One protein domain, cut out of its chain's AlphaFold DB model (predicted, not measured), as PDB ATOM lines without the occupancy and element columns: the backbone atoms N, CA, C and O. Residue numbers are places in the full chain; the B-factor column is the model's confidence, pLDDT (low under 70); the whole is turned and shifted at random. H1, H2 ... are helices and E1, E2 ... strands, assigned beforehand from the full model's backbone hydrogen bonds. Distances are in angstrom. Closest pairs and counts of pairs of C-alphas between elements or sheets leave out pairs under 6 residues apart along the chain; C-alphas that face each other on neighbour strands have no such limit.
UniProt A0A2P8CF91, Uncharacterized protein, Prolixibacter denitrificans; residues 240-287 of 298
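Overview. This is residues 240 to 287 of the 298 residues of an uncharacterized protein of Prolixibacter denitrificans (UniProt A0A2P8CF91). A small twisted sheet of four strands has two short helices, H1 and H2, strung one after the other along its E1 and E2 end, so that the chain leaves E2, passes through both helices and comes back into E3 beside E2. The helices only graze the sheet, and E4 lies at its far edge, away from them. The printed part has 48 residues with two named helices and four named strands, in the order E1, E2, H1, H2, E3, E4. The sheet runs E1, E2, E3, E4 and is mixed, and the class is mixed, helices and strands. The whole is compact, with a radius of gyration of the C-alphas of 10.4 A, and its outline is flat, 29 by 22 by 12 A.

Along the chain. E1, residues 240 to 244, begins at C-alpha 240 (154.114, 42.274, 136.183) and is 12.4 A long. E2, residues 247 to 251, is 13.2 A long. H1, residues 258 to 266, is 12.1 A long and begins at C-alpha 258 (159.531, 44.482, 122.078). H2 holds residues 268 to 272. E3, residues 276 to 281, is the longest strand, 15.9 A. E4, residues 284 to 286, ends at C-alpha 286 (139.621, 45.136, 130.768).

Arrangement. E1 and E2 form a hairpin, antiparallel at 154 degrees, with N 241 and O 249 2.9 A apart, within hydrogen-bond range. E2 and E3 are parallel at 14 degrees, and N 250 and O 278 are within hydrogen-bond range at 2.8 A. E2, H1, H2 and E3 make a strand-helix-strand unit, two parallel neighbour strands with helices between them, and its crossover is right-handed. E3 and E4 form the second hairpin, antiparallel at 165 degrees, with N 284 and O 281 within hydrogen-bond range at 2.8 A. E1 and E4 are the edge strands and are apart. H1 is on the sheet but only grazes it, with residues 260 to 266; its closest C-alphas to E1 are those of Val 263 and Ala 240, 7.2 A apart. H2 also only grazes the sheet, with residues 270 to 272; its closest C-alphas to E2 are those of Ile 271 and Tyr 248, 6.0 A apart. H1 and H2 meet only through their link. In H1 and H2 every O i to N i+4 pair is within hydrogen-bond range.

Size, cuts and confidence. The two C-alphas farthest apart are those of Asp 245 and Glu 256, 29.8 A. The printed part has no cut, and no link is long. The mean pLDDT of the printed part is 76.1, with values under 70 at residues 253 to 260 and 281 to 287.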
ATOM      1  N   ALA A 240     154.464  43.683 136.086       83.69
ATOM      2  CA  ALA A 240     154.114  42.274 136.183       83.69
ATOM      3  C   ALA A 240     154.319  41.854 137.635       83.69
ATOM      4  O   ALA A 240     155.430  41.947 138.154       83.69
ATOM      5  N   THR A 241     153.235  41.503 138.324       86.31
ATOM      6  CA  THR A 241     153.303  41.106 139.732       86.31
ATOM      7  C   THR A 241     152.123  40.229 140.125       86.31
ATOM      8  O   THR A 241     151.018  40.372 139.601       86.31
ATOM      9  N   ALA A 242     152.334  39.343 141.095       87.38
ATOM     10  CA  ALA A 242     151.245  38.625 141.736       87.38
ATOM     11  C   ALA A 242     150.499  39.569 142.693       87.38
ATOM     12  O   ALA A 242     151.109  40.184 143.566       87.38
ATOM     13  N   LEU A 243     149.176  39.672 142.548       84.06
ATOM     14  CA  LEU A 243     148.336  40.359 143.536       84.06
ATOM     15  C   LEU A 243     148.004  39.437 144.712       84.06
ATOM     16  O   LEU A 243     147.861  39.899 145.838       84.06
ATOM     17  N   ASN A 244     147.847  38.143 144.429       86.19
ATOM     18  CA  ASN A 244     147.663  37.068 145.401       86.19
ATOM     19  C   ASN A 244     147.920  35.702 144.727       86.19
ATOM     20  O   ASN A 244     148.292  35.633 143.551       86.19
ATOM     21  N   ASP A 245     147.686  34.611 145.458       89.62
ATOM     22  CA  ASP A 245     147.898  33.236 144.978       89.62
ATOM     23  C   ASP A 245     147.048  32.876 143.754       89.62
ATOM     24  O   ASP A 245     147.407  32.000 142.975       89.62
ATOM     25  N   SER A 246     145.924  33.566 143.562       92.12
ATOM     26  CA  SER A 246     144.974  33.300 142.483       92.12
ATOM     27  C   SER A 246     145.025  34.315 141.343       92.12
ATOM     28  O   SER A 246     144.442  34.051 140.294       92.12
ATOM     29  N   THR A 247     145.683  35.464 141.523       90.31
ATOM     30  CA  THR A 247     145.592  36.591 140.590       90.31
ATOM     31  C   THR A 247     146.955  37.175 140.270       90.31
ATOM     32  O   THR A 247     147.662  37.669 141.150       90.31
ATOM     33  N   TYR A 248     147.281  37.190 138.982       90.69
ATOM     34  CA  TYR A 248     148.408  37.930 138.439       90.69
ATOM     35  C   TYR A 248     147.939  39.253 137.829       90.69
ATOM     36  O   TYR A 248     146.871  39.323 137.222       90.69
ATOM     37  N   TYR A 249     148.728  40.309 137.993       87.38
ATOM     38  CA  TYR A 249     148.487  41.615 137.398       87.38
ATOM     39  C   TYR A 249     149.594  41.945 136.413       87.38
ATOM     40  O   TYR A 249     150.780  41.901 136.745       87.38
ATOM     41  N   LEU A 250     149.175  42.299 135.206       86.31
ATOM     42  CA  LEU A 250     150.045  42.618 134.099       86.31
ATOM     43  C   LEU A 250     149.596  43.936 133.468       86.31
ATOM     44  O   LEU A 250     148.558  43.996 132.821       86.31
ATOM     45  N   ARG A 251     150.388  44.995 133.619       80.62
ATOM     46  CA  ARG A 251     150.234  46.220 132.838       80.62
ATOM     47  C   ARG A 251     151.077  46.133 131.577       80.62
ATOM     48  O   ARG A 251     152.292  45.971 131.669       80.62
ATOM     49  N   ILE A 252     150.442  46.310 130.423       77.19
ATOM     50  CA  ILE A 252     151.094  46.449 129.121       77.19
ATOM     51  C   ILE A 252     150.727  47.832 128.572       77.19
ATOM     52  O   ILE A 252     149.615  48.036 128.097       77.19
ATOM     53  N   PRO A 253     151.643  48.808 128.628       61.38
ATOM     54  CA  PRO A 253     151.338  50.195 128.281       61.38
ATOM     55  C   PRO A 253     151.176  50.449 126.774       61.38
ATOM     56  O   PRO A 253     150.808  51.549 126.371       61.38
ATOM     57  N   GLY A 254     151.464  49.446 125.944       61.84
ATOM     58  CA  GLY A 254     151.264  49.454 124.499       61.84
ATOM     59  C   GLY A 254     151.671  48.115 123.889       61.84
ATOM     60  O   GLY A 254     152.551  47.434 124.410       61.84
ATOM     61  N   PHE A 255     151.033  47.718 122.792       58.62
ATOM     62  CA  PHE A 255     151.239  46.401 122.168       58.62
ATOM     63  C   PHE A 255     152.319  46.380 121.078       58.62
ATOM     64  O   PHE A 255     152.670  45.316 120.584       58.62
ATOM     65  N   GLU A 256     152.863  47.539 120.703       52.28
ATOM     66  CA  GLU A 256     153.763  47.675 119.547       52.28
ATOM     67  C   GLU A 256     155.258  47.663 119.908       52.28
ATOM     68  O   GLU A 256     156.099  48.002 119.076       52.28
ATOM     69  N   THR A 257     155.626  47.310 121.144       57.97
ATOM     70  CA  THR A 257     157.028  47.331 121.585       57.97
ATOM     71  C   THR A 257     157.535  45.947 121.975       57.97
ATOM     72  O   THR A 257     156.845  45.150 122.609       57.97
ATOM     73  N   GLU A 258     158.800  45.680 121.644       65.12
ATOM     74  CA  GLU A 258     159.531  44.482 122.078       65.12
ATOM     75  C   GLU A 258     159.574  44.367 123.614       65.12
ATOM     76  O   GLU A 258     159.559  43.273 124.170       65.12
ATOM     77  N   GLU A 259     159.537  45.504 124.318       66.56
ATOM     78  CA  GLU A 259     159.457  45.575 125.781       66.56
ATOM     79  C   GLU A 259     158.220  44.857 126.336       66.56
ATOM     80  O   GLU A 259     158.335  44.133 127.325       66.56
ATOM     81  N   SER A 260     157.060  44.994 125.690       68.75
ATOM     82  CA  SER A 260     155.824  44.334 126.120       68.75
ATOM     83  C   SER A 260     155.906  42.815 125.966       68.75
ATOM     84  O   SER A 260     155.562  42.086 126.897       68.75
ATOM     85  N   ASN A 261     156.456  42.332 124.848       76.25
ATOM     86  CA  ASN A 261     156.704  40.901 124.648       76.25
ATOM     87  C   ASN A 261     157.713  40.357 125.664       76.25
ATOM     88  O   ASN A 261     157.486  39.308 126.263       76.25
ATOM     89  N   ASN A 262     158.793  41.096 125.917       79.69
ATOM     90  CA  ASN A 262     159.821  40.694 126.871       79.69
ATOM     91  C   ASN A 262     159.275  40.561 128.298       79.69
ATOM     92  O   ASN A 262     159.694  39.666 129.032       79.69
ATOM     93  N   VAL A 263     158.331  41.419 128.699       80.31
ATOM     94  CA  VAL A 263     157.668  41.331 130.010       80.31
ATOM     95  C   VAL A 263     156.794  40.079 130.094       80.31
ATOM     96  O   VAL A 263     156.896  39.340 131.071       80.31
ATOM     97  N   VAL A 264     155.990  39.796 129.064       84.31
ATOM     98  CA  VAL A 264     155.136  38.596 129.027       84.31
ATOM     99  C   VAL A 264     155.976  37.322 129.068       84.31
ATOM    100  O   VAL A 264     155.721  36.454 129.899       84.31
ATOM    101  N   ILE A 265     157.004  37.220 128.218       86.62
ATOM    102  CA  ILE A 265     157.876  36.040 128.139       86.62
ATOM    103  C   ILE A 265     158.590  35.810 129.473       86.62
ATOM    104  O   ILE A 265     158.619  34.687 129.974       86.62
ATOM    105  N   ARG A 266     159.123  36.873 130.089       86.31
ATOM    106  CA  ARG A 266     159.829  36.779 131.375       86.31
ATOM    107  C   ARG A 266     158.946  36.234 132.497       86.31
ATOM    108  O   ARG A 266     159.445  35.488 133.333       86.31
ATOM    109  N   HIS A 267     157.665  36.596 132.517       89.31
ATOM    110  CA  HIS A 267     156.728  36.215 133.579       89.31
ATOM    111  C   HIS A 267     155.747  35.109 133.160       89.31
ATOM    112  O   HIS A 267     154.786  34.839 133.878       89.31
ATOM    113  N   TRP A 268     155.990  34.432 132.032       91.44
ATOM    114  CA  TRP A 268     155.056  33.464 131.446       91.44
ATOM    115  C   TRP A 268     154.616  32.372 132.426       91.44
ATOM    116  O   TRP A 268     153.425  32.087 132.554       91.44
ATOM    117  N   ASN A 269     155.563  31.802 133.173       92.12
ATOM    118  CA  ASN A 269     155.267  30.760 134.158       92.12
ATOM    119  C   ASN A 269     154.371  31.282 135.289       92.12
ATOM    120  O   ASN A 269     153.451  30.590 135.703       92.12
ATOM    121  N   GLU A 270     154.595  32.506 135.765       90.69
ATOM    122  CA  GLU A 270     153.787  33.100 136.835       90.69
ATOM    123  C   GLU A 270     152.384  33.508 136.374       90.69
ATOM    124  O   GLU A 270     151.430  33.424 137.154       90.69
ATOM    125  N   ILE A 271     152.274  33.957 135.121       89.75
ATOM    126  CA  ILE A 271     151.008  34.289 134.464       89.75
ATOM    127  C   ILE A 271     150.166  33.020 134.302       89.75
ATOM    128  O   ILE A 271     148.985  33.017 134.633       89.75
ATOM    129  N   THR A 272     150.773  31.936 133.814       91.25
ATOM    130  CA  THR A 272     150.070  30.680 133.502       91.25
ATOM    131  C   THR A 272     149.835  29.783 134.716       91.25
ATOM    132  O   THR A 272     148.950  28.930 134.672       91.25
ATOM    133  N   SER A 273     150.562  29.983 135.819       92.81
ATOM    134  CA  SER A 273     150.370  29.217 137.055       92.81
ATOM    135  C   SER A 273     149.177  29.678 137.897       92.81
ATOM    136  O   SER A 273     148.895  29.058 138.922       92.81
ATOM    137  N   ARG A 274     148.510  30.783 137.536       91.31
ATOM    138  CA  ARG A 274     147.419  31.381 138.318       91.31
ATOM    139  C   ARG A 274     146.115  31.398 137.519       91.31
ATOM    140  O   ARG A 274     146.138  31.668 136.323       91.31
ATOM    141  N   PRO A 275     144.963  31.146 138.166       93.56
ATOM    142  CA  PRO A 275     143.679  31.064 137.476       93.56
ATOM    143  C   PRO A 275     143.149  32.415 136.972       93.56
ATOM    144  O   PRO A 275     142.302  32.424 136.084       93.56
ATOM    145  N   ASN A 276     143.603  33.547 137.523       91.06
ATOM    146  CA  ASN A 276     143.139  34.874 137.119       91.06
ATOM    147  C   ASN A 276     144.298  35.757 136.651       91.06
ATOM    148  O   ASN A 276     145.332  35.854 137.316       91.06
ATOM    149  N   LEU A 277     144.073  36.479 135.554       90.56
ATOM    150  CA  LEU A 277     144.982  37.485 135.018       90.56
ATOM    151  C   LEU A 277     144.225  38.802 134.835       90.56
ATOM    152  O   LEU A 277     143.212  38.854 134.141       90.56
ATOM    153  N   ILE A 278     144.724  39.873 135.443       85.00
ATOM    154  CA  ILE A 278     144.269  41.235 135.166       85.00
ATOM    155  C   ILE A 278     145.256  41.851 134.185       85.00
ATOM    156  O   ILE A 278     146.439  41.965 134.505       85.00
ATOM    157  N   ILE A 279     144.761  42.259 133.019       81.56
ATOM    158  CA  ILE A 279     145.552  42.964 132.016       81.56
ATOM    159  C   ILE A 279     145.162  44.444 132.047       81.56
ATOM    160  O   ILE A 279     144.042  44.815 131.710       81.56
ATOM    161  N   ASP A 280     146.092  45.294 132.466       75.00
ATOM    162  CA  ASP A 280     145.961  46.746 132.395       75.00
ATOM    163  C   ASP A 280     146.643  47.243 131.122       75.00
ATOM    164  O   ASP A 280     147.867  47.341 131.032       75.00
ATOM    165  N   ILE A 281     145.834  47.532 130.115       66.75
ATOM    166  CA  ILE A 281     146.287  48.137 128.871       66.75
ATOM    167  C   ILE A 281     145.934  49.609 128.932       66.75
ATOM    168  O   ILE A 281     144.837  50.023 128.581       66.75
ATOM    169  N   SER A 282     146.831  50.436 129.459       57.47
ATOM    170  CA  SER A 282     146.561  51.872 129.520       57.47
ATOM    171  C   SER A 282     146.314  52.384 128.085       57.47
ATOM    172  O   SER A 282     147.230  52.329 127.271       57.47
ATOM    173  N   GLY A 283     145.123  52.861 127.695       41.84
ATOM    174  CA  GLY A 283     144.059  53.454 128.518       41.84
ATOM    175  C   GLY A 283     142.661  52.814 128.503       41.84
ATOM    176  O   GLY A 283     141.695  53.515 128.225       41.84
ATOM    177  N   THR A 284     142.495  51.539 128.854       34.47
ATOM    178  CA  THR A 284     141.224  50.983 129.377       34.47
ATOM    179  C   THR A 284     141.505  49.726 130.208       34.47
ATOM    180  O   THR A 284     142.167  48.808 129.745       34.47
ATOM    181  N   MET A 285     141.018  49.655 131.451       32.06
ATOM    182  CA  MET A 285     141.047  48.396 132.210       32.06
ATOM    183  C   MET A 285     140.025  47.426 131.607       32.06
ATOM    184  O   MET A 285     138.827  47.702 131.668       32.06
ATOM    185  N   GLU A 286     140.476  46.283 131.087       31.33
ATOM    186  CA  GLU A 286     139.621  45.136 130.768       31.33
ATOM    187  C   GLU A 286     139.936  43.974 131.721       31.33
ATOM    188  O   GLU A 286     141.075  43.530 131.856       31.33
ATOM    189  N   VAL A 287     138.910  43.458 132.401       33.28
ATOM    190  CA  VAL A 287     139.028  42.233 133.200       33.28
ATOM    191  C   VAL A 287     138.778  41.046 132.276       33.28
ATOM    192  O   VAL A 287     137.630  40.705 131.992       33.28
TER     193      VAL A 287